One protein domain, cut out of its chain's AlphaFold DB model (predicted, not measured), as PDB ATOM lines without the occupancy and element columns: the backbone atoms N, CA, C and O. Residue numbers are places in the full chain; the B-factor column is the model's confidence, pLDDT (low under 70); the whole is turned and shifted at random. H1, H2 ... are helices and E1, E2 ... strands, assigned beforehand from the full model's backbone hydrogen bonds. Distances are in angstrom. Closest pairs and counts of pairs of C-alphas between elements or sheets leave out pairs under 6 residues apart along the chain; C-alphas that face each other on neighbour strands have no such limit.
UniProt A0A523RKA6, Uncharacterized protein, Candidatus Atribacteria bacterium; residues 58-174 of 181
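AT A GLANCE: This is residues 58 to 174 of the 181 residues of an uncharacterized protein of Candidatus Atribacteria bacterium (UniProt A0A523RKA6). One long sheet of eight strands, strongly twisted and curled like part of a barrel but left open, runs from a folded end made by E1, E2 and E3 to an arm made by E4, E6 and E5, with the hairpin of E7 and E8 in its middle. The short helix H1 packs on the edge strand E3, far from the arm, and the sharp bend of E1 turns E2 and E3 out of the course of E7 and E8. The printed part has 117 residues, with one named helix and eight named strands in the order H1, E1, E2, E3, E4, E5, E6, E7, E8, and its class is mostly strand. The sheet's order is E3, E2, E1, E7, E8, E4, E6, E5; it is mixed, with E8 and E4 parallel and the other neighbours antiparallel. The whole is only just compact, close to loose, with a radius of gyration of the C-alphas of 15.7 A and spans of 47 by 32 by 29 A.

HOW THE PARTS SIT: H1, residues 59 to 65, is on the sheet at a height over the sheet of 7.4 A, only just over none of its strands, as 2 of its 7 C-alphas fall on E1, residues 70 to 82. Its closest C-alphas to E3, residues 98 to 104, are those of Leu 59 and Leu 101, 5.6 A apart. Every O i to N i+4 pair of H1 is within hydrogen-bond range. E1 bends by 103 degrees at residue 79. It forms a hairpin with E2, residues 85 to 91, at 113 degrees between directions, with N 79 and O 87 at 2.9 A. E2 and E3 are a hairpin too, at 155 degrees, with N 88 and O 101 at 2.9 A; E1, E2 and E3 make a meander, each strand the antiparallel neighbour of the one before. The other neighbour of E1 is E7, residues 152 to 159, antiparallel at 138 degrees, with N 74 and O 155 at 2.8 A. E7 and E8, residues 165 to 173, are a hairpin at 163 degrees, with N 156 and O 169 at 2.9 A. E8 is parallel to E4, residues 110 to 116, at 29 degrees, with N 172 and O 112 at 2.8 A. E4 is antiparallel to E6, residues 137 to 144, at 146 degrees, with N 113 and O 143 at 2.8 A. E6 forms a hairpin with E5, residues 126 to 131, at 143 degrees, with N 138 and O 130 at 2.8 A. The edge strands E3 and E5 are apart.

IN THESE COORDINATES: H1 begins at C-alpha 59, (152.644, 144.812, 220.402), and ends at residue 65. E1, the longest strand with 13 residues, measures 26.9 A from C-alpha 70, (153.913, 138.711, 233.397), to C-alpha 82. E2 measures 18.8 A, E3 19.2 A, E4 19.4 A and E5 14.6 A. E6 measures 23.5 A, E7 22.4 A, and E8 22.8 A, ending at C-alpha 173, (161.661, 126.877, 213.649).

THE WHOLE: The two C-alphas farthest apart are those of Ser 65 and Gly 120, at 47.7 A. The printed part runs from 58 to 174 and has no cut. No link is long; those from E2 to E3, E4 to E5 and E6 to E7 are short, and the others are tight. The mean pLDDT of the printed part is 82.6; residue 94, residues 119 to 126, and residues 131, 133 and 174 are under 70.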
ATOM      1  N   GLU A  58     150.638 147.481 216.963       91.12
ATOM      2  CA  GLU A  58     151.831 147.545 217.812       91.12
ATOM      3  C   GLU A  58     151.678 146.631 219.034       91.12
ATOM      4  O   GLU A  58     150.681 146.730 219.759       91.12
ATOM      5  N   LEU A  59     152.678 145.781 219.300       89.38
ATOM      6  CA  LEU A  59     152.644 144.812 220.402       89.38
ATOM      7  C   LEU A  59     152.339 145.473 221.752       89.38
ATOM      8  O   LEU A  59     151.485 144.999 222.492       89.38
ATOM      9  N   SER A  60     152.985 146.596 222.068       87.62
ATOM     10  CA  SER A  60     152.749 147.315 223.327       87.62
ATOM     11  C   SER A  60     151.299 147.780 223.471       87.62
ATOM     12  O   SER A  60     150.721 147.690 224.551       87.62
ATOM     13  N   SER A  61     150.683 148.230 222.375       89.56
ATOM     14  CA  SER A  61     149.282 148.658 222.372       89.56
ATOM     15  C   SER A  61     148.341 147.473 222.568       89.56
ATOM     16  O   SER A  61     147.353 147.603 223.286       89.56
ATOM     17  N   PHE A  62     148.667 146.325 221.967       89.69
ATOM     18  CA  PHE A  62     147.934 145.072 222.141       89.69
ATOM     19  C   PHE A  62     148.011 144.551 223.587       89.69
ATOM     20  O   PHE A  62     146.985 144.271 224.199       89.69
ATOM     21  N   LEU A  63     149.208 144.496 224.181       88.38
ATOM     22  CA  LEU A  63     149.387 144.038 225.565       88.38
ATOM     23  C   LEU A  63     148.592 144.895 226.562       88.38
ATOM     24  O   LEU A  63     147.997 144.362 227.497       88.38
ATOM     25  N   ILE A  64     148.552 146.215 226.348       88.88
ATOM     26  CA  ILE A  64     147.773 147.141 227.179       88.88
ATOM     27  C   ILE A  64     146.267 146.944 226.971       88.88
ATOM     28  O   ILE A  64     145.526 146.949 227.955       88.88
ATOM     29  N   SER A  65     145.795 146.783 225.726       88.38
ATOM     30  CA  SER A  65     144.358 146.631 225.449       88.38
ATOM     31  C   SER A  65     143.788 145.341 226.028       88.38
ATOM     32  O   SER A  65     142.699 145.362 226.597       88.38
ATOM     33  N   GLU A  66     144.553 144.254 225.936       86.69
ATOM     34  CA  GLU A  66     144.174 142.941 226.464       86.69
ATOM     35  C   GLU A  66     144.505 142.779 227.959       86.69
ATOM     36  O   GLU A  66     144.150 141.775 228.573       86.69
ATOM     37  N   GLY A  67     145.179 143.760 228.573       84.19
ATOM     38  CA  GLY A  67     145.567 143.708 229.983       84.19
ATOM     39  C   GLY A  67     146.543 142.571 230.309       84.19
ATOM     40  O   GLY A  67     146.524 142.048 231.422       84.19
ATOM     41  N   ILE A  68     147.384 142.180 229.350       84.00
ATOM     42  CA  ILE A  68     148.322 141.061 229.482       84.00
ATOM     43  C   ILE A  68     149.549 141.503 230.289       84.00
ATOM     44  O   ILE A  68     150.191 142.510 229.978       84.00
ATOM     45  N   GLN A  69     149.879 140.733 231.325       86.00
ATOM     46  CA  GLN A  69     150.986 140.971 232.257       86.00
ATOM     47  C   GLN A  69     151.782 139.676 232.482       86.00
ATOM     48  O   GLN A  69     151.294 138.589 232.181       86.00
ATOM     49  N   GLU A  70     152.985 139.802 233.051       88.00
ATOM     50  CA  GLU A  70     153.913 138.711 233.397       88.00
ATOM     51  C   GLU A  70     154.539 138.006 232.193       88.00
ATOM     52  O   GLU A  70     155.722 138.204 231.925       88.00
ATOM     53  N   HIS A  71     153.770 137.194 231.470       86.81
ATOM     54  CA  HIS A  71     154.290 136.374 230.382       86.81
ATOM     55  C   HIS A  71     153.294 136.291 229.226       86.81
ATOM     56  O   HIS A  71     152.104 136.031 229.421       86.81
ATOM     57  N   PHE A  72     153.800 136.479 228.013       87.56
ATOM     58  CA  PHE A  72     153.045 136.349 226.773       87.56
ATOM     59  C   PHE A  72     153.903 135.630 225.743       87.56
ATOM     60  O   PHE A  72     155.106 135.866 225.674       87.56
ATOM     61  N   PHE A  73     153.284 134.804 224.905       87.69
ATOM     62  CA  PHE A  73     153.973 134.203 223.773       87.69
ATOM     63  C   PHE A  73     153.184 134.399 222.482       87.69
ATOM     64  O   PHE A  73     151.950 134.406 222.476       87.69
ATOM     65  N   LEU A  74     153.910 134.526 221.375       86.50
ATOM     66  CA  LEU A  74     153.362 134.638 220.030       86.50
ATOM     67  C   LEU A  74     153.987 133.576 219.131       86.50
ATOM     68  O   LEU A  74     155.197 133.555 218.931       86.50
ATOM     69  N   GLN A  75     153.147 132.742 218.530       87.88
ATOM     70  CA  GLN A  75     153.553 131.835 217.458       87.88
ATOM     71  C   GLN A  75     152.982 132.318 216.136       87.88
ATOM     72  O   GLN A  75     151.791 132.628 216.039       87.88
ATOM     73  N   GLY A  76     153.820 132.372 215.108       88.50
ATOM     74  CA  GLY A  76     153.379 132.888 213.826       88.50
ATOM     75  C   GLY A  76     154.421 132.816 212.730       88.50
ATOM     76  O   GLY A  76     155.485 132.213 212.872       88.50
ATOM     77  N   LYS A  77     154.078 133.439 211.608       90.25
ATOM     78  CA  LYS A  77     154.934 133.569 210.435       90.25
ATOM     79  C   LYS A  77     155.370 135.020 210.267       90.25
ATOM     80  O   LYS A  77     154.550 135.927 210.405       90.25
ATOM     81  N   VAL A  78     156.640 135.237 209.941       90.75
ATOM     82  CA  VAL A  78     157.161 136.567 209.601       90.75
ATOM     83  C   VAL A  78     156.664 136.956 208.211       90.75
ATOM     84  O   VAL A  78     157.009 136.302 207.224       90.75
ATOM     85  N   GLU A  79     155.869 138.017 208.126       92.50
ATOM     86  CA  GLU A  79     155.349 138.545 206.856       92.50
ATOM     87  C   GLU A  79     156.222 139.693 206.326       92.50
ATOM     88  O   GLU A  79     156.433 139.802 205.120       92.50
ATOM     89  N   GLU A  80     156.791 140.513 207.215       92.44
ATOM     90  CA  GLU A  80     157.608 141.671 206.837       92.44
ATOM     91  C   GLU A  80     158.666 141.990 207.910       92.44
ATOM     92  O   GLU A  80     158.468 141.712 209.094       92.44
ATOM     93  N   ILE A  81     159.794 142.573 207.492       91.50
ATOM     94  CA  ILE A  81     160.881 143.037 208.368       91.50
ATOM     95  C   ILE A  81     161.183 144.496 208.026       91.50
ATOM     96  O   ILE A  81     161.637 144.791 206.920       91.50
ATOM     97  N   ASN A  82     160.973 145.390 208.992       89.50
ATOM     98  CA  ASN A  82     161.146 146.834 208.847       89.50
ATOM     99  C   ASN A  82     162.126 147.367 209.894       89.50
ATOM    100  O   ASN A  82     161.747 147.769 210.994       89.50
ATOM    101  N   GLY A  83     163.412 147.387 209.538       88.19
ATOM    102  CA  GLY A  83     164.476 147.777 210.461       88.19
ATOM    103  C   GLY A  83     164.549 146.806 211.640       88.19
ATOM    104  O   GLY A  83     164.809 145.627 211.437       88.19
ATOM    105  N   ALA A  84     164.302 147.311 212.847       88.38
ATOM    106  CA  ALA A  84     164.257 146.518 214.076       88.38
ATOM    107  C   ALA A  84     162.881 145.880 214.348       88.38
ATOM    108  O   ALA A  84     162.717 145.199 215.349       88.38
ATOM    109  N   ASN A  85     161.874 146.102 213.499       92.44
ATOM    110  CA  ASN A  85     160.523 145.592 213.727       92.44
ATOM    111  C   ASN A  85     160.215 144.392 212.827       92.44
ATOM    112  O   ASN A  85     160.476 144.424 211.622       92.44
ATOM    113  N   LEU A  86     159.587 143.369 213.400       91.88
ATOM    114  CA  LEU A  86     159.022 142.227 212.685       91.88
ATOM    115  C   LEU A  86     157.503 142.359 212.629       91.88
ATOM    116  O   LEU A  86     156.871 142.582 213.658       91.88
ATOM    117  N   ILE A  87     156.905 142.167 211.457       93.00
ATOM    118  CA  ILE A  87     155.457 141.980 211.343       93.00
ATOM    119  C   ILE A  87     155.191 140.482 211.328       93.00
ATOM    120  O   ILE A  87     155.578 139.771 210.395       93.00
ATOM    121  N   VAL A  88     154.541 140.008 212.385       91.25
ATOM    122  CA  VAL A  88     154.294 138.588 212.623       91.25
ATOM    123  C   VAL A  88     152.805 138.321 212.524       91.25
ATOM    124  O   VAL A  88     152.001 138.919 213.240       91.25
ATOM    125  N   ARG A  89     152.445 137.391 211.642       90.31
ATOM    126  CA  ARG A  89     151.090 136.864 211.528       90.31
ATOM    127  C   ARG A  89     150.951 135.630 212.410       90.31
ATOM    128  O   ARG A  89     151.468 134.564 212.073       90.31
ATOM    129  N   GLY A  90     150.248 135.781 213.524       84.88
ATOM    130  CA  GLY A  90     149.832 134.699 214.410       84.88
ATOM    131  C   GLY A  90     148.336 134.402 214.307       84.88
ATOM    132  O   GLY A  90     147.646 134.856 213.390       84.88
ATOM    133  N   PHE A  91     147.835 133.647 215.282       78.12
ATOM    134  CA  PHE A  91     146.416 133.335 215.437       78.12
ATOM    135  C   PHE A  91     146.004 133.539 216.889       78.12
ATOM    136  O   PHE A  91     146.690 133.071 217.800       78.12
ATOM    137  N   ASN A  92     144.872 134.202 217.103       71.00
ATOM    138  CA  ASN A  92     144.249 134.226 218.418       71.00
ATOM    139  C   ASN A  92     143.575 132.863 218.658       71.00
ATOM    140  O   ASN A  92     142.737 132.430 217.869       71.00
ATOM    141  N   ILE A  93     143.954 132.169 219.732       70.00
ATOM    142  CA  ILE A  93     143.441 130.823 220.042       70.00
ATOM    143  C   ILE A  93     141.964 130.868 220.462       70.00
ATOM    144  O   ILE A  93     141.228 129.914 220.213       70.00
ATOM    145  N   GLU A  94     141.518 131.961 221.081       68.62
ATOM    146  CA  GLU A  94     140.147 132.111 221.569       68.62
ATOM    147  C   GLU A  94     139.169 132.426 220.438       68.62
ATOM    148  O   GLU A  94     138.089 131.835 220.370       68.62
ATOM    149  N   THR A  95     139.542 133.343 219.539       73.50
ATOM    150  CA  THR A  95     138.662 133.796 218.448       73.50
ATOM    151  C   THR A  95     138.886 133.037 217.142       73.50
ATOM    152  O   THR A  95     137.993 132.991 216.297       73.50
ATOM    153  N   GLY A  96     140.059 132.425 216.961       70.50
ATOM    154  CA  GLY A  96     140.478 131.800 215.705       70.50
ATOM    155  C   GLY A  96     140.827 132.802 214.597       70.50
ATOM    156  O   GLY A  96     141.128 132.388 213.477       70.50
ATOM    157  N   GLU A  97     140.787 134.103 214.886       77.06
ATOM    158  CA  GLU A  97     141.074 135.159 213.918       77.06
ATOM    159  C   GLU A  97     142.591 135.365 213.758       77.06
ATOM    160  O   GLU A  97     143.359 135.174 214.714       77.06
ATOM    161  N   PRO A  98     143.057 135.728 212.547       80.44
ATOM    162  CA  PRO A  98     144.456 136.057 212.332       80.44
ATOM    163  C   PRO A  98     144.821 137.303 213.141       80.44
ATOM    164  O   PRO A  98     144.071 138.270 213.171       80.44
ATOM    165  N   LEU A  99     145.994 137.296 213.764       86.44
ATOM    166  CA  LEU A  99     146.510 138.419 214.542       86.44
ATOM    167  C   LEU A  99     147.805 138.909 213.892       86.44
ATOM    168  O   LEU A  99     148.712 138.112 213.662       86.44
ATOM    169  N   TYR A 100     147.899 140.205 213.600       91.12
ATOM    170  CA  TYR A 100     149.087 140.817 213.002       91.12
ATOM    171  C   TYR A 100     149.730 141.751 214.017       91.12
ATOM    172  O   TYR A 100     149.176 142.809 214.319       91.12
ATOM    173  N   LEU A 101     150.890 141.360 214.541       92.00
ATOM    174  CA  LEU A 101     151.615 142.144 215.539       92.00
ATOM    175  C   LEU A 101     152.915 142.693 214.968       92.00
ATOM    176  O   LEU A 101     153.687 141.965 214.343       92.00
ATOM    177  N   VAL A 102     153.154 143.975 215.230       93.50
ATOM    178  CA  VAL A 102     154.460 144.610 215.058       93.50
ATOM    179  C   VAL A 102     155.261 144.355 216.331       93.50
ATOM    180  O   VAL A 102     154.916 144.850 217.407       93.50
ATOM    181  N   VAL A 103     156.309 143.548 216.210       92.44
ATOM    182  CA  VAL A 103     157.175 143.126 217.311       92.44
ATOM    183  C   VAL A 103     158.529 143.829 217.186       92.44
ATOM    184  O   VAL A 103     159.235 143.586 216.205       92.44
ATOM    185  N   PRO A 104     158.920 144.679 218.151       89.94
ATOM    186  CA  PRO A 104     160.247 145.279 218.164       89.94
ATOM    187  C   PRO A 104     161.287 144.247 218.614       89.94
ATOM    188  O   PRO A 104     161.158 143.651 219.677       89.94
ATOM    189  N   VAL A 105     162.331 144.054 217.817       86.94
ATOM    190  CA  VAL A 105     163.466 143.163 218.072       86.94
ATOM    191  C   VAL A 105     164.724 144.025 218.150       86.94
ATOM    192  O   VAL A 105     165.224 144.523 217.141       86.94
ATOM    193  N   GLY A 106     165.200 144.258 219.373       82.19
ATOM    194  CA  GLY A 106     166.430 145.011 219.642       82.19
ATOM    195  C   GLY A 106     167.700 144.173 219.467       82.19
ATOM    196  O   GLY A 106     167.626 142.953 219.338       82.19
ATOM    197  N   GLU A 107     168.865 144.825 219.526       79.44
ATOM    198  CA  GLU A 107     170.186 144.162 219.481       79.44
ATOM    199  C   GLU A 107     170.370 143.145 220.622       79.44
ATOM    200  O   GLU A 107     171.068 142.147 220.470       79.44
ATOM    201  N   ASP A 108     169.696 143.389 221.743       81.19
ATOM    202  CA  ASP A 108     169.741 142.589 222.963       81.19
ATOM    203  C   ASP A 108     168.879 141.313 222.863       81.19
ATOM    204  O   ASP A 108     168.920 140.463 223.752       81.19
ATOM    205  N   THR A 109     168.074 141.181 221.801       84.25
ATOM    206  CA  THR A 109     167.104 140.089 221.647       84.25
ATOM    207  C   THR A 109     167.824 138.782 221.349       84.25
ATOM    208  O   THR A 109     168.532 138.667 220.346       84.25
ATOM    209  N   LYS A 110     167.602 137.749 222.170       84.75
ATOM    210  CA  LYS A 110     168.166 136.422 221.900       84.75
ATOM    211  C   LYS A 110     167.395 135.760 220.754       84.75
ATOM    212  O   LYS A 110     166.230 135.399 220.921       84.75
ATOM    213  N   ILE A 111     168.054 135.570 219.610       84.88
ATOM    214  CA  ILE A 111     167.484 134.900 218.433       84.88
ATOM    215  C   ILE A 111     168.174 133.553 218.219       84.88
ATOM    216  O   ILE A 111     169.363 133.482 217.906       84.88
ATOM    217  N   THR A 112     167.410 132.474 218.348       87.06
ATOM    218  CA  THR A 112     167.911 131.102 218.217       87.06
ATOM    219  C   THR A 112     167.097 130.303 217.216       87.06
ATOM    220  O   THR A 112     165.879 130.420 217.168       87.06
ATOM    221  N   SER A 113     167.742 129.435 216.442       82.31
ATOM    222  CA  SER A 113     167.064 128.406 215.654       82.31
ATOM    223  C   SER A 113     166.992 127.100 216.437       82.31
ATOM    224  O   SER A 113     168.010 126.646 216.963       82.31
ATOM    225  N   ILE A 114     165.802 126.492 216.466       79.38
ATOM    226  CA  ILE A 114     165.551 125.183 217.080       79.38
ATOM    227  C   ILE A 114     165.467 124.119 215.980       79.38
ATOM    228  O   ILE A 114     164.703 124.274 215.024       79.38
ATOM    229  N   TYR A 115     166.233 123.035 216.123       74.38
ATOM    230  CA  TYR A 115     166.278 121.926 215.161       74.38
ATOM    231  C   TYR A 115     166.457 120.564 215.847       74.38
ATOM    232  O   TYR A 115     166.906 120.474 216.990       74.38
ATOM    233  N   ALA A 116     166.106 119.480 215.147       75.44
ATOM    234  CA  ALA A 116     166.321 118.120 215.635       75.44
ATOM    235  C   ALA A 116     167.790 117.703 215.467       75.44
ATOM    236  O   ALA A 116     168.341 117.745 214.362       75.44
ATOM    237  N   LEU A 117     168.425 117.260 216.555       71.25
ATOM    238  CA  LEU A 117     169.817 116.820 216.513       71.25
ATOM    239  C   LEU A 117     169.940 115.416 215.894       71.25
ATOM    240  O   LEU A 117     169.231 114.489 216.307       71.25
ATOM    241  N   PRO A 118     170.876 115.202 214.950       70.38
ATOM    242  CA  PRO A 118     171.150 113.874 214.428       70.38
ATOM    243  C   PRO A 118     171.719 112.961 215.521       70.38
ATOM    244  O   PRO A 118     172.361 113.387 216.485       70.38
ATOM    245  N   LYS A 119     171.495 111.652 215.363       67.56
ATOM    246  CA  LYS A 119     171.936 110.643 216.331       67.56
ATOM    247  C   LYS A 119     173.469 110.668 216.450       67.56
ATOM    248  O   LYS A 119     174.158 110.227 215.536       67.56
ATOM    249  N   GLY A 120     173.981 111.151 217.583       69.38
ATOM    250  CA  GLY A 120     175.420 111.250 217.857       69.38
ATOM    251  C   GLY A 120     176.009 112.664 217.820       69.38
ATOM    252  O   GLY A 120     177.218 112.773 217.982       69.38
ATOM    253  N   ALA A 121     175.194 113.711 217.637       67.75
ATOM    254  CA  ALA A 121     175.633 115.097 217.822       67.75
ATOM    255  C   ALA A 121     176.077 115.381 219.273       67.75
ATOM    256  O   ALA A 121     175.629 114.706 220.214       67.75
ATOM    257  N   ASP A 122     176.964 116.364 219.438       66.19
ATOM    258  CA  ASP A 122     177.555 116.719 220.726       66.19
ATOM    259  C   ASP A 122     176.493 117.198 221.725       66.19
ATOM    260  O   ASP A 122     175.537 117.895 221.393       66.19
ATOM    261  N   LYS A 123     176.651 116.802 222.996       60.56
ATOM    262  CA  LYS A 123     175.675 117.116 224.056       60.56
ATOM    263  C   LYS A 123     175.567 118.611 224.359       60.56
ATOM    264  O   LYS A 123     174.560 119.010 224.929       60.56
ATOM    265  N   GLU A 124     176.593 119.393 224.031       62.50
ATOM    266  CA  GLU A 124     176.646 120.834 224.304       62.50
ATOM    267  C   GLU A 124     175.699 121.640 223.406       62.50
ATOM    268  O   GLU A 124     175.266 122.712 223.805       62.50
ATOM    269  N   GLU A 125     175.301 121.100 222.250       63.88
ATOM    270  CA  GLU A 125     174.323 121.738 221.358       63.88
ATOM    271  C   GLU A 125     172.872 121.455 221.773       63.88
ATOM    272  O   GLU A 125     171.957 122.044 221.207       63.88
ATOM    273  N   ALA A 126     172.637 120.549 222.734       63.91
ATOM    274  CA  ALA A 126     171.303 120.064 223.069       63.91
ATOM    275  C   ALA A 126     170.606 120.919 224.134       63.91
ATOM    276  O   ALA A 126     171.014 120.934 225.299       63.91
ATOM    277  N   VAL A 127     169.481 121.529 223.760       70.62
ATOM    278  CA  VAL A 127     168.582 122.237 224.672       70.62
ATOM    279  C   VAL A 127     167.198 121.600 224.571       70.62
ATOM    280  O   VAL A 127     166.461 121.783 223.609       70.62
ATOM    281  N   GLY A 128     166.860 120.791 225.574       71.94
ATOM    282  CA  GLY A 128     165.554 120.148 225.683       71.94
ATOM    283  C   GLY A 128     165.357 118.885 224.832       71.94
ATOM    284  O   GLY A 128     166.275 118.314 224.235       71.94
ATOM    285  N   SER A 129     164.116 118.409 224.843       74.19
ATOM    286  CA  SER A 129     163.680 117.183 224.177       74.19
ATOM    287  C   SER A 129     162.200 117.276 223.824       74.19
ATOM    288  O   SER A 129     161.411 117.792 224.616       74.19
ATOM    289  N   CYS A 130     161.804 116.734 222.677       70.75
ATOM    290  CA  CYS A 130     160.401 116.559 222.314       70.75
ATOM    291  C   CYS A 130     160.091 115.074 222.107       70.75
ATOM    292  O   CYS A 130     160.945 114.295 221.691       70.75
ATOM    293  N   SER A 131     158.865 114.665 222.419       69.88
ATOM    294  CA  SER A 131     158.399 113.286 222.255       69.88
ATOM    295  C   SER A 131     157.239 113.238 221.273       69.88
ATOM    296  O   SER A 131     156.282 114.001 221.409       69.88
ATOM    297  N   THR A 132     157.299 112.330 220.302       72.75
ATOM    298  CA  THR A 132     156.184 112.103 219.376       72.75
ATOM    299  C   THR A 132     155.017 111.414 220.077       72.75
ATOM    300  O   THR A 132     155.171 110.814 221.143       72.75
ATOM    301  N   LEU A 133     153.846 111.424 219.434       69.31
ATOM    302  CA  LEU A 133     152.672 110.659 219.881       69.31
ATOM    303  C   LEU A 133     152.945 109.145 219.974       69.31
ATOM    304  O   LEU A 133     152.282 108.441 220.727       69.31
ATOM    305  N   GLU A 134     153.942 108.652 219.237       81.69
ATOM    306  CA  GLU A 134     154.403 107.259 219.256       81.69
ATOM    307  C   GLU A 134     155.424 106.980 220.378       81.69
ATOM    308  O   GLU A 134     155.937 105.867 220.494       81.69
ATOM    309  N   GLY A 135     155.740 107.982 221.209       76.44
ATOM    310  CA  GLY A 135     156.669 107.873 222.334       76.44
ATOM    311  C   GLY A 135     158.148 107.952 221.947       76.44
ATOM    312  O   GLY A 135     159.010 107.635 222.767       76.44
ATOM    313  N   LYS A 136     158.470 108.360 220.713       79.06
ATOM    314  CA  LYS A 136     159.858 108.531 220.271       79.06
ATOM    315  C   LYS A 136     160.370 109.895 220.722       79.06
ATOM    316  O   LYS A 136     159.812 110.919 220.345       79.06
ATOM    317  N   GLU A 137     161.430 109.890 221.520       76.19
ATOM    318  CA  GLU A 137     162.067 111.100 222.038       76.19
ATOM    319  C   GLU A 137     163.183 111.583 221.103       76.19
ATOM    320  O   GLU A 137     164.055 110.810 220.687       76.19
ATOM    321  N   TYR A 138     163.157 112.873 220.790       73.94
ATOM    322  CA  TYR A 138     164.145 113.582 219.993       73.94
ATOM    323  C   TYR A 138     164.802 114.649 220.857       73.94
ATOM    324  O   TYR A 138     164.137 115.349 221.619       73.94
ATOM    325  N   LYS A 139     166.121 114.784 220.718       76.69
ATOM    326  CA  LYS A 139     166.858 115.890 221.328       76.69
ATOM    327  C   LYS A 139     166.815 117.085 220.395       76.69
ATOM    328  O   LYS A 139     167.073 116.935 219.198       76.69
ATOM    329  N   LEU A 140     166.504 118.238 220.961       76.75
ATOM    330  CA  LEU A 140     166.498 119.501 220.244       76.75
ATOM    331  C   LEU A 140     167.823 120.215 220.477       76.75
ATOM    332  O   LEU A 140     168.428 120.055 221.538       76.75
ATOM    333  N   GLY A 141     168.280 120.954 219.472       77.75
ATOM    334  CA  GLY A 141     169.451 121.809 219.575       77.75
ATOM    335  C   GLY A 141     169.144 123.267 219.269       77.75
ATOM    336  O   GLY A 141     168.219 123.558 218.508       77.75
ATOM    337  N   GLU A 142     169.934 124.159 219.868       80.81
ATOM    338  CA  GLU A 142     169.873 125.612 219.667       80.81
ATOM    339  C   GLU A 142     171.151 126.115 218.989       80.81
ATOM    340  O   GLU A 142     172.256 125.661 219.287       80.81
ATOM    341  N   ARG A 143     171.006 127.080 218.078       81.56
ATOM    342  CA  ARG A 143     172.119 127.865 217.522       81.56
ATOM    343  C   ARG A 143     171.666 129.280 217.197       81.56
ATOM    344  O   ARG A 143     170.486 129.471 216.905       81.56
ATOM    345  N   ASP A 144     172.592 130.229 217.170       83.38
ATOM    346  CA  ASP A 144     172.306 131.595 216.722       83.38
ATOM    347  C   ASP A 144     171.755 131.584 215.291       83.38
ATOM    348  O   ASP A 144     172.202 130.809 214.432       83.38
ATOM    349  N   ALA A 145     170.745 132.416 215.042       82.62
ATOM    350  CA  ALA A 145     170.058 132.458 213.761       82.62
ATOM    351  C   ALA A 145     169.668 133.877 213.358       82.62
ATOM    352  O   ALA A 145     169.338 134.707 214.197       82.62
ATOM    353  N   ASP A 146     169.633 134.103 212.047       86.62
ATOM    354  CA  ASP A 146     169.062 135.307 211.455       86.62
ATOM    355  C   ASP A 146     167.604 135.046 211.065       86.62
ATOM    356  O   ASP A 146     167.293 134.002 210.482       86.62
ATOM    357  N   ILE A 147     166.726 136.014 211.325       87.25
ATOM    358  CA  ILE A 147     165.302 135.951 210.969       87.25
ATOM    359  C   ILE A 147     165.106 136.396 209.519       87.25
ATOM    360  O   ILE A 147     165.669 137.406 209.083       87.25
ATOM    361  N   LYS A 148     164.271 135.675 208.766       90.56
ATOM    362  CA  LYS A 148     163.904 136.010 207.386       90.56
ATOM    363  C   LYS A 148     162.391 136.075 207.212       90.56
ATOM    364  O   LYS A 148     161.624 135.405 207.897       90.56
ATOM    365  N   VAL A 149     161.959 136.866 206.229       90.75
ATOM    366  CA  VAL A 149     160.561 136.859 205.781       90.75
ATOM    367  C   VAL A 149     160.189 135.447 205.338       90.75
ATOM    368  O   VAL A 149     160.890 134.831 204.534       90.75
ATOM    369  N   GLY A 150     159.069 134.953 205.852       88.38
ATOM    370  CA  GLY A 150     158.577 133.605 205.610       88.38
ATOM    371  C   GLY A 150     158.892 132.595 206.710       88.38
ATOM    372  O   GLY A 150     158.278 131.526 206.693       88.38
ATOM    373  N   ASP A 151     159.782 132.921 207.650       87.06
ATOM    374  CA  ASP A 151     160.127 132.034 208.761       87.06
ATOM    375  C   ASP A 151     158.953 131.856 209.730       87.06
ATOM    376  O   ASP A 151     158.167 132.777 209.968       87.06
ATOM    377  N   TYR A 152     158.859 130.658 210.307       88.44
ATOM    378  CA  TYR A 152     157.971 130.378 211.431       88.44
ATOM    379  C   TYR A 152     158.730 130.613 212.725       88.44
ATOM    380  O   TYR A 152     159.813 130.055 212.923       88.44
ATOM    381  N   ILE A 153     158.155 131.427 213.599       89.00
ATOM    382  CA  ILE A 153     158.790 131.831 214.843       89.00
ATOM    383  C   ILE A 153     157.852 131.640 216.029       89.00
ATOM    384  O   ILE A 153     156.630 131.764 215.916       89.00
ATOM    385  N   HIS A 154     158.462 131.351 217.168       89.25
ATOM    386  CA  HIS A 154     157.870 131.435 218.495       89.25
ATOM    387  C   HIS A 154     158.600 132.547 219.241       89.25
ATOM    388  O   HIS A 154     159.830 132.539 219.283       89.25
ATOM    389  N   ILE A 155     157.867 133.514 219.778       89.50
ATOM    390  CA  ILE A 155     158.430 134.642 220.516       89.50
ATOM    391  C   ILE A 155     157.873 134.619 221.926       89.50
ATOM    392  O   ILE A 155     156.656 134.674 222.092       89.50
ATOM    393  N   ASP A 156     158.757 134.574 222.913       90.06
ATOM    394  CA  ASP A 156     158.420 134.724 224.322       90.06
ATOM    395  C   ASP A 156     158.717 136.154 224.772       90.06
ATOM    396  O   ASP A 156     159.768 136.721 224.451       90.06
ATOM    397  N   PHE A 157     157.783 136.724 225.524       90.06
ATOM    398  CA  PHE A 157     157.876 138.056 226.096       90.06
ATOM    399  C   PHE A 157     157.733 137.972 227.609       90.06
ATOM    400  O   PHE A 157     156.709 137.506 228.119       90.06
ATOM    401  N   ASP A 158     158.722 138.511 228.315       89.44
ATOM    402  CA  ASP A 158     158.599 138.796 229.740       89.44
ATOM    403  C   ASP A 158     158.120 140.235 229.916       89.44
ATOM    404  O   ASP A 158     158.749 141.188 229.441       89.44
ATOM    405  N   ILE A 159     156.992 140.400 230.605       89.25
ATOM    406  CA  ILE A 159     156.272 141.668 230.705       89.25
ATOM    407  C   ILE A 159     156.175 142.073 232.172       89.25
ATOM    408  O   ILE A 159     155.687 141.330 233.025       89.25
ATOM    409  N   ASN A 160     156.610 143.290 232.479       88.62
ATOM    410  CA  ASN A 160     156.471 143.845 233.818       88.62
ATOM    411  C   ASN A 160     154.994 144.157 234.158       88.62
ATOM    412  O   ASN A 160     154.162 144.320 233.264       88.62
ATOM    413  N   PRO A 161     154.646 144.330 235.449       84.81
ATOM    414  CA  PRO A 161     153.288 144.708 235.861       84.81
ATOM    415  C   PRO A 161     152.779 146.054 235.310       84.81
ATOM    416  O   PRO A 161     151.588 146.335 235.395       84.81
ATOM    417  N   ASP A 162     153.664 146.897 234.767       84.75
ATOM    418  CA  ASP A 162     153.352 148.164 234.088       84.75
ATOM    419  C   ASP A 162     153.202 148.016 232.559       84.75
ATOM    420  O   ASP A 162     153.185 149.016 231.841       84.75
ATOM    421  N   ASN A 163     153.091 146.776 232.064       79.19
ATOM    422  CA  ASN A 163     152.972 146.410 230.648       79.19
ATOM    423  C   ASN A 163     154.200 146.780 229.790       79.19
ATOM    424  O   ASN A 163     154.121 146.779 228.558       79.19
ATOM    425  N   VAL A 164     155.349 147.064 230.416       85.75
ATOM    426  CA  VAL A 164     156.623 147.269 229.715       85.75
ATOM    427  C   VAL A 164     157.301 145.921 229.464       85.75
ATOM    428  O   VAL A 164     157.475 145.118 230.382       85.75
ATOM    429  N   ILE A 165     157.711 145.689 228.216       85.00
ATOM    430  CA  ILE A 165     158.462 144.494 227.812       85.00
ATOM    431  C   ILE A 165     159.868 144.572 228.409       85.00
ATOM    432  O   ILE A 165     160.578 145.561 228.223       85.00
ATOM    433  N   LYS A 166     160.251 143.532 229.144       86.38
ATOM    434  CA  LYS A 166     161.541 143.420 229.824       86.38
ATOM    435  C   LYS A 166     162.547 142.619 229.007       86.38
ATOM    436  O   LYS A 166     163.706 143.015 228.947       86.38
ATOM    437  N   ASP A 167     162.109 141.499 228.444       86.81
ATOM    438  CA  ASP A 167     162.951 140.603 227.658       86.81
ATOM    439  C   ASP A 167     162.152 140.001 226.502       86.81
ATOM    440  O   ASP A 167     160.928 139.839 226.596       86.81
ATOM    441  N   ILE A 168     162.858 139.705 225.413       88.50
ATOM    442  CA  ILE A 168     162.303 139.106 224.202       88.50
ATOM    443  C   ILE A 168     163.218 137.954 223.804       88.50
ATOM    444  O   ILE A 168     164.420 138.136 223.598       88.50
ATOM    445  N   GLN A 169     162.637 136.771 223.637       88.44
ATOM    446  CA  GLN A 169     163.344 135.617 223.096       88.44
ATOM    447  C   GLN A 169     162.638 135.138 221.835       88.44
ATOM    448  O   GLN A 169     161.450 134.828 221.861       88.44
ATOM    449  N   VAL A 170     163.372 135.051 220.726       88.50
ATOM    450  CA  VAL A 170     162.834 134.590 219.443       88.50
ATOM    451  C   VAL A 170     163.430 133.235 219.092       88.50
ATOM    452  O   VAL A 170     164.642 133.077 218.946       88.50
ATOM    453  N   SER A 171     162.557 132.256 218.899       88.62
ATOM    454  CA  SER A 171     162.894 130.913 218.447       88.62
ATOM    455  C   SER A 171     162.412 130.695 217.017       88.62
ATOM    456  O   SER A 171     161.212 130.618 216.765       88.62
ATOM    457  N   VAL A 172     163.343 130.565 216.073       86.62
ATOM    458  CA  VAL A 172     163.068 130.278 214.661       86.62
ATOM    459  C   VAL A 172     162.989 128.771 214.450       86.62
ATOM    460  O   VAL A 172     163.933 128.033 214.742       86.62
ATOM    461  N   TRP A 173     161.864 128.295 213.929       76.88
ATOM    462  CA  TRP A 173     161.661 126.877 213.649       76.88
ATOM    463  C   TRP A 173     162.010 126.604 212.188       76.88
ATOM    464  O   TRP A 173     161.505 127.276 211.287       76.88
ATOM    465  N   SER A 174     162.836 125.589 211.922       59.22
ATOM    466  CA  SER A 174     163.303 125.234 210.570       59.22
ATOM    467  C   SER A 174     162.239 124.555 209.683       59.22
ATOM    468  O   SER A 174     162.563 123.773 208.800       59.22
TER     469      SER A 174